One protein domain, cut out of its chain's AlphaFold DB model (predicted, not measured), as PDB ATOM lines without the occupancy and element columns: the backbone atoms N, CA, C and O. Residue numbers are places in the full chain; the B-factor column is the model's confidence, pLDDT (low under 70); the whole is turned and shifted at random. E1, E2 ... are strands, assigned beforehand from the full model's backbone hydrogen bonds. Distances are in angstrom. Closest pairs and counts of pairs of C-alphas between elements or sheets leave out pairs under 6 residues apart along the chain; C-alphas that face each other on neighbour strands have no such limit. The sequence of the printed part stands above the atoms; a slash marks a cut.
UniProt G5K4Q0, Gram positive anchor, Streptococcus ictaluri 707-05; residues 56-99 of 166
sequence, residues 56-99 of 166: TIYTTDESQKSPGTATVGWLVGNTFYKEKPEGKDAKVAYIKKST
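AT A GLANCE: This is residues 56 to 99 of the 166 residues of the protein "Gram positive anchor" of Streptococcus ictaluri 707-05 (UniProt G5K4Q0). One strongly twisted sheet is curled like part of a barrel, with long E4 pairing in stagger with E1 at one end and with the E2-E3 hairpin at the other. The 44 printed residues include four named strands, E1 to E4, and no named helix; the antiparallel sheet runs E1 E4 E2 E3. The class is all strand, with 21 residues in strands, under half. It is compact, radius of gyration of the C-alphas 9.9 A, and elongated, spanning 31 by 17 by 14 A.

HOW THE PARTS SIT: Edge strand E1, residues 56 to 59, is antiparallel to E4, residues 91 to 98, at 142 degrees; N 57 and O 97, 2.8 A apart, are within hydrogen-bond range. E4 is antiparallel to E2, residues 71 to 76, at 115 degrees, with N 91 and O 75 2.9 A apart. E2 and edge strand E3, residues 79 to 81, form a hairpin, with N 76 and O 79 3.0 A apart. The closest C-alphas of E1 and E3, Tyr 58 and Phe 80, are 7.4 A apart.

IN THESE COORDINATES: E1 begins at C-alpha 56 (-47.857, -17.852, 24.597) and measures 10.0 A, E2 14.6 A and E3 6.7 A. E4, 19.3 A, ends at C-alpha 98 (-44.708, -15.977, 26.876).

THE WHOLE: The C-alphas farthest apart, Gly 87 and Thr 99, are 32.0 A apart. The printed part has no cut; the link E1 to E2 is long. Residue 99 is under pLDDT 70.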
ATOM      1  N   THR A  56     -48.342 -18.921  25.462       78.38
ATOM      2  CA  THR A  56     -47.857 -17.852  24.597       78.38
ATOM      3  C   THR A  56     -49.073 -17.120  24.056       78.38
ATOM      4  O   THR A  56     -49.842 -17.664  23.265       78.38
ATOM      5  N   ILE A  57     -49.249 -15.882  24.502       85.25
ATOM      6  CA  ILE A  57     -50.332 -15.004  24.070       85.25
ATOM      7  C   ILE A  57     -49.796 -14.126  22.948       85.25
ATOM      8  O   ILE A  57     -48.796 -13.420  23.120       85.25
ATOM      9  N   TYR A  58     -50.488 -14.142  21.813       88.88
ATOM     10  CA  TYR A  58     -50.174 -13.304  20.662       88.88
ATOM     11  C   TYR A  58     -51.073 -12.065  20.617       88.88
ATOM     12  O   TYR A  58     -52.207 -12.081  21.094       88.88
ATOM     13  N   THR A  59     -50.572 -10.985  20.028       87.56
ATOM     14  CA  THR A  59     -51.305  -9.731  19.822       87.56
ATOM     15  C   THR A  59     -50.979  -9.140  18.458       87.56
ATOM     16  O   THR A  59     -49.897  -9.371  17.923       87.56
ATOM     17  N   THR A  60     -51.901  -8.359  17.902       90.38
ATOM     18  CA  THR A  60     -51.653  -7.528  16.713       90.38
ATOM     19  C   THR A  60     -51.261  -6.095  17.073       90.38
ATOM     20  O   THR A  60     -50.878  -5.326  16.199       90.38
ATOM     21  N   ASP A  61     -51.392  -5.721  18.348       88.69
ATOM     22  CA  ASP A  61     -51.025  -4.406  18.871       88.69
ATOM     23  C   ASP A  61     -49.538  -4.375  19.236       88.69
ATOM     24  O   ASP A  61     -49.091  -5.081  20.145       88.69
ATOM     25  N   GLU A  62     -48.780  -3.545  18.526       85.31
ATOM     26  CA  GLU A  62     -47.338  -3.398  18.706       85.31
ATOM     27  C   GLU A  62     -46.965  -2.753  20.051       85.31
ATOM     28  O   GLU A  62     -45.904  -3.050  20.591       85.31
ATOM     29  N   SER A  63     -47.847  -1.953  20.660       85.56
ATOM     30  CA  SER A  63     -47.607  -1.384  21.996       85.56
ATOM     31  C   SER A  63     -47.611  -2.445  23.103       85.56
ATOM     32  O   SER A  63     -47.011  -2.262  24.159       85.56
ATOM     33  N   GLN A  64     -48.283  -3.572  22.851       84.69
ATOM     34  CA  GLN A  64     -48.400  -4.713  23.762       84.69
ATOM     35  C   GLN A  64     -47.330  -5.780  23.498       84.69
ATOM     36  O   GLN A  64     -47.356  -6.847  24.109       84.69
ATOM     37  N   LYS A  65     -46.420  -5.527  22.558       88.44
ATOM     38  CA  LYS A  65     -45.357  -6.444  22.169       88.44
ATOM     39  C   LYS A  65     -44.347  -6.617  23.300       88.44
ATOM     40  O   LYS A  65     -43.862  -5.650  23.883       88.44
ATOM     41  N   SER A  66     -43.984  -7.867  23.570       84.12
ATOM     42  CA  SER A  66     -42.951  -8.199  24.542       84.12
ATOM     43  C   SER A  66     -41.591  -7.631  24.090       84.12
ATOM     44  O   SER A  66     -41.212  -7.832  22.926       84.12
ATOM     45  N   PRO A  67     -40.851  -6.920  24.966       83.38
ATOM     46  CA  PRO A  67     -39.576  -6.300  24.610       83.38
ATOM     47  C   PRO A  67     -38.579  -7.307  24.025       83.38
ATOM     48  O   PRO A  67     -38.405  -8.400  24.557       83.38
ATOM     49  N   GLY A  68     -37.918  -6.945  22.924       79.00
ATOM     50  CA  GLY A  68     -36.904  -7.791  22.279       79.00
ATOM     51  C   GLY A  68     -37.444  -8.920  21.392       79.00
ATOM     52  O   GLY A  68     -36.653  -9.653  20.806       79.00
ATOM     53  N   THR A  69     -38.766  -9.058  21.239       78.94
ATOM     54  CA  THR A  69     -39.354 -10.025  20.296       78.94
ATOM     55  C   THR A  69     -39.492  -9.425  18.890       78.94
ATOM     56  O   THR A  69     -39.636  -8.214  18.726       78.94
ATOM     57  N   ALA A  70     -39.420 -10.249  17.844       84.38
ATOM     58  CA  ALA A  70     -39.710  -9.838  16.468       84.38
ATOM     59  C   ALA A  70     -41.169 -10.161  16.099       84.38
ATOM     60  O   ALA A  70     -41.943 -10.651  16.923       84.38
ATOM     61  N   THR A  71     -41.561  -9.873  14.860       89.25
ATOM     62  CA  THR A  71     -42.793 -10.425  14.291       89.25
ATOM     63  C   THR A  71     -42.672 -11.947  14.239       89.25
ATOM     64  O   THR A  71     -41.652 -12.480  13.806       89.25
ATOM     65  N   VAL A  72     -43.694 -12.653  14.719       89.00
ATOM     66  CA  VAL A  72     -43.648 -14.122  14.847       89.00
ATOM     67  C   VAL A  72     -44.585 -14.845  13.888       89.00
ATOM     68  O   VAL A  72     -44.460 -16.053  13.718       89.00
ATOM     69  N   GLY A  73     -45.494 -14.124  13.231       91.62
ATOM     70  CA  GLY A  73     -46.409 -14.687  12.244       91.62
ATOM     71  C   GLY A  73     -47.587 -13.763  11.973       91.62
ATOM     72  O   GLY A  73     -47.441 -12.539  11.966       91.62
ATOM     73  N   TRP A  74     -48.760 -14.360  11.788       92.94
ATOM     74  CA  TRP A  74     -50.006 -13.689  11.442       92.94
ATOM     75  C   TRP A  74     -51.145 -14.139  12.355       92.94
ATOM     76  O   TRP A  74     -51.244 -15.306  12.718       92.94
ATOM     77  N   LEU A  75     -52.029 -13.220  12.716       91.62
ATOM     78  CA  LEU A  75     -53.247 -13.484  13.469       91.62
ATOM     79  C   LEU A  75     -54.455 -13.222  12.576       91.62
ATOM     80  O   LEU A  75     -54.583 -12.152  11.978       91.62
ATOM     81  N   VAL A  76     -55.357 -14.200  12.529       91.62
ATOM     82  CA  VAL A  76     -56.709 -14.034  11.990       91.62
ATOM     83  C   VAL A  76     -57.669 -14.290  13.146       91.62
ATOM     84  O   VAL A  76     -57.815 -15.427  13.605       91.62
ATOM     85  N   GLY A  77     -58.273 -13.224  13.673       87.12
ATOM     86  CA  GLY A  77     -58.998 -13.284  14.945       87.12
ATOM     87  C   GLY A  77     -58.074 -13.727  16.088       87.12
ATOM     88  O   GLY A  77     -57.019 -13.134  16.294       87.12
ATOM     89  N   ASN A  78     -58.441 -14.801  16.795       83.31
ATOM     90  CA  ASN A  78     -57.638 -15.407  17.868       83.31
ATOM     91  C   ASN A  78     -56.732 -16.562  17.400       83.31
ATOM     92  O   ASN A  78     -56.073 -17.191  18.226       83.31
ATOM     93  N   THR A  79     -56.707 -16.880  16.101       85.75
ATOM     94  CA  THR A  79     -55.913 -18.001  15.579       85.75
ATOM     95  C   THR A  79     -54.595 -17.498  15.007       85.75
ATOM     96  O   THR A  79     -54.586 -16.655  14.109       85.75
ATOM     97  N   PHE A  80     -53.489 -18.032  15.521       89.88
ATOM     98  CA  PHE A  80     -52.139 -17.740  15.050       89.88
ATOM     99  C   PHE A  80     -51.753 -18.639  13.867       89.88
ATOM    100  O   PHE A  80     -52.005 -19.844  13.879       89.88
ATOM    101  N   TYR A  81     -51.092 -18.049  12.877       87.38
ATOM    102  CA  TYR A  81     -50.563 -18.701  11.689       87.38
ATOM    103  C   TYR A  81     -49.095 -18.318  11.516       87.38
ATOM    104  O   TYR A  81     -48.733 -17.144  11.582       87.38
ATOM    105  N   LYS A  82     -48.236 -19.307  11.256       86.62
ATOM    106  CA  LYS A  82     -46.809 -19.067  10.994       86.62
ATOM    107  C   LYS A  82     -46.585 -18.316   9.675       86.62
ATOM    108  O   LYS A  82     -45.696 -17.476   9.582       86.62
ATOM    109  N   GLU A  83     -47.418 -18.595   8.679       90.75
ATOM    110  CA  GLU A  83     -47.395 -17.985   7.347       90.75
ATOM    111  C   GLU A  83     -48.708 -17.241   7.090       90.75
ATOM    112  O   GLU A  83     -49.712 -17.517   7.746       90.75
ATOM    113  N   LYS A  84     -48.709 -16.273   6.165       91.12
ATOM    114  CA  LYS A  84     -49.899 -15.460   5.894       91.12
ATOM    115  C   LYS A  84     -50.952 -16.311   5.174       91.12
ATOM    116  O   LYS A  84     -50.696 -16.711   4.041       91.12
ATOM    117  N   PRO A  85     -52.131 -16.566   5.768       90.06
ATOM    118  CA  PRO A  85     -53.181 -17.296   5.070       90.06
ATOM    119  C   PRO A  85     -53.771 -16.444   3.935       90.06
ATOM    120  O   PRO A  85     -54.088 -15.268   4.130       90.06
ATOM    121  N   GLU A  86     -53.941 -17.040   2.754       87.56
ATOM    122  CA  GLU A  86     -54.563 -16.384   1.600       87.56
ATOM    123  C   GLU A  86     -56.077 -16.203   1.801       87.56
ATOM    124  O   GLU A  86     -56.757 -17.046   2.389       87.56
ATOM    125  N   GLY A  87     -56.613 -15.073   1.329       83.69
ATOM    126  CA  GLY A  87     -58.052 -14.782   1.371       83.69
ATOM    127  C   GLY A  87     -58.628 -14.453   2.755       83.69
ATOM    128  O   GLY A  87     -59.845 -14.343   2.886       83.69
ATOM    129  N   LYS A  88     -57.794 -14.283   3.790       86.81
ATOM    130  CA  LYS A  88     -58.226 -13.894   5.145       86.81
ATOM    131  C   LYS A  88     -57.608 -12.557   5.564       86.81
ATOM    132  O   LYS A  88     -56.472 -12.264   5.199       86.81
ATOM    133  N   ASP A  89     -58.340 -11.768   6.357       89.00
ATOM    134  CA  ASP A  89     -57.837 -10.516   6.952       89.00
ATOM    135  C   ASP A  89     -56.818 -10.822   8.063       89.00
ATOM    136  O   ASP A  89     -57.132 -10.891   9.253       89.00
ATOM    137  N   ALA A  90     -55.593 -11.124   7.638       91.12
ATOM    138  CA  ALA A  90     -54.488 -11.514   8.493       91.12
ATOM    139  C   ALA A  90     -53.655 -10.294   8.893       91.12
ATOM    140  O   ALA A  90     -53.077  -9.611   8.042       91.12
ATOM    141  N   LYS A  91     -53.535 -10.068  10.200       93.00
ATOM    142  CA  LYS A  91     -52.720  -8.999  10.790       93.00
ATOM    143  C   LYS A  91     -51.418  -9.569  11.333       93.00
ATOM    144  O   LYS A  91     -51.365 -10.732  11.717       93.00
ATOM    145  N   VAL A  92     -50.362  -8.764  11.367       90.88
ATOM    146  CA  VAL A  92     -49.060  -9.191  11.898       90.88
ATOM    147  C   VAL A  92     -49.198  -9.570  13.374       90.88
ATOM    148  O   VAL A  92     -49.837  -8.851  14.141       90.88
ATOM    149  N   ALA A  93     -48.621 -10.706  13.758       92.38
ATOM    150  CA  ALA A  93     -48.651 -11.219  15.119       92.38
ATOM    151  C   ALA A  93     -47.329 -10.957  15.849       92.38
ATOM    152  O   ALA A  93     -46.242 -11.278  15.355       92.38
ATOM    153  N   TYR A  94     -47.453 -10.449  17.068       90.88
ATOM    154  CA  TYR A  94     -46.383 -10.247  18.032       90.88
ATOM    155  C   TYR A  94     -46.611 -11.134  19.255       90.88
ATOM    156  O   TYR A  94     -47.755 -11.406  19.624       90.88
ATOM    157  N   ILE A  95     -45.536 -11.547  19.925       88.25
ATOM    158  CA  ILE A  95     -45.654 -12.160  21.252       88.25
ATOM    159  C   ILE A  95     -46.005 -11.047  22.240       88.25
ATOM    160  O   ILE A  95     -45.216 -10.125  22.436       88.25
ATOM    161  N   LYS A  96     -47.176 -11.132  22.875       86.44
ATOM    162  CA  LYS A  96     -47.571 -10.245  23.979       86.44
ATOM    163  C   LYS A  96     -46.932 -10.694  25.286       86.44
ATOM    164  O   LYS A  96     -46.363  -9.902  26.030       86.44
ATOM    165  N   LYS A  97     -47.040 -11.991  25.565       81.94
ATOM    166  CA  LYS A  97     -46.512 -12.637  26.765       81.94
ATOM    167  C   LYS A  97     -46.191 -14.082  26.425       81.94
ATOM    168  O   LYS A  97     -46.989 -14.746  25.771       81.94
ATOM    169  N   SER A  98     -45.043 -14.559  26.879       72.12
ATOM    170  CA  SER A  98     -44.708 -15.977  26.876       72.12
ATOM    171  C   SER A  98     -44.270 -16.344  28.281       72.12
ATOM    172  O   SER A  98     -43.382 -15.698  28.836       72.12
ATOM    173  N   THR A  99     -44.917 -17.335  28.880       67.94
ATOM    174  CA  THR A  99     -44.459 -17.907  30.145       67.94
ATOM    175  C   THR A  99     -43.676 -19.172  29.812       67.94
ATOM    176  O   THR A  99     -44.276 -20.176  29.453       67.94
TER     177      THR A  99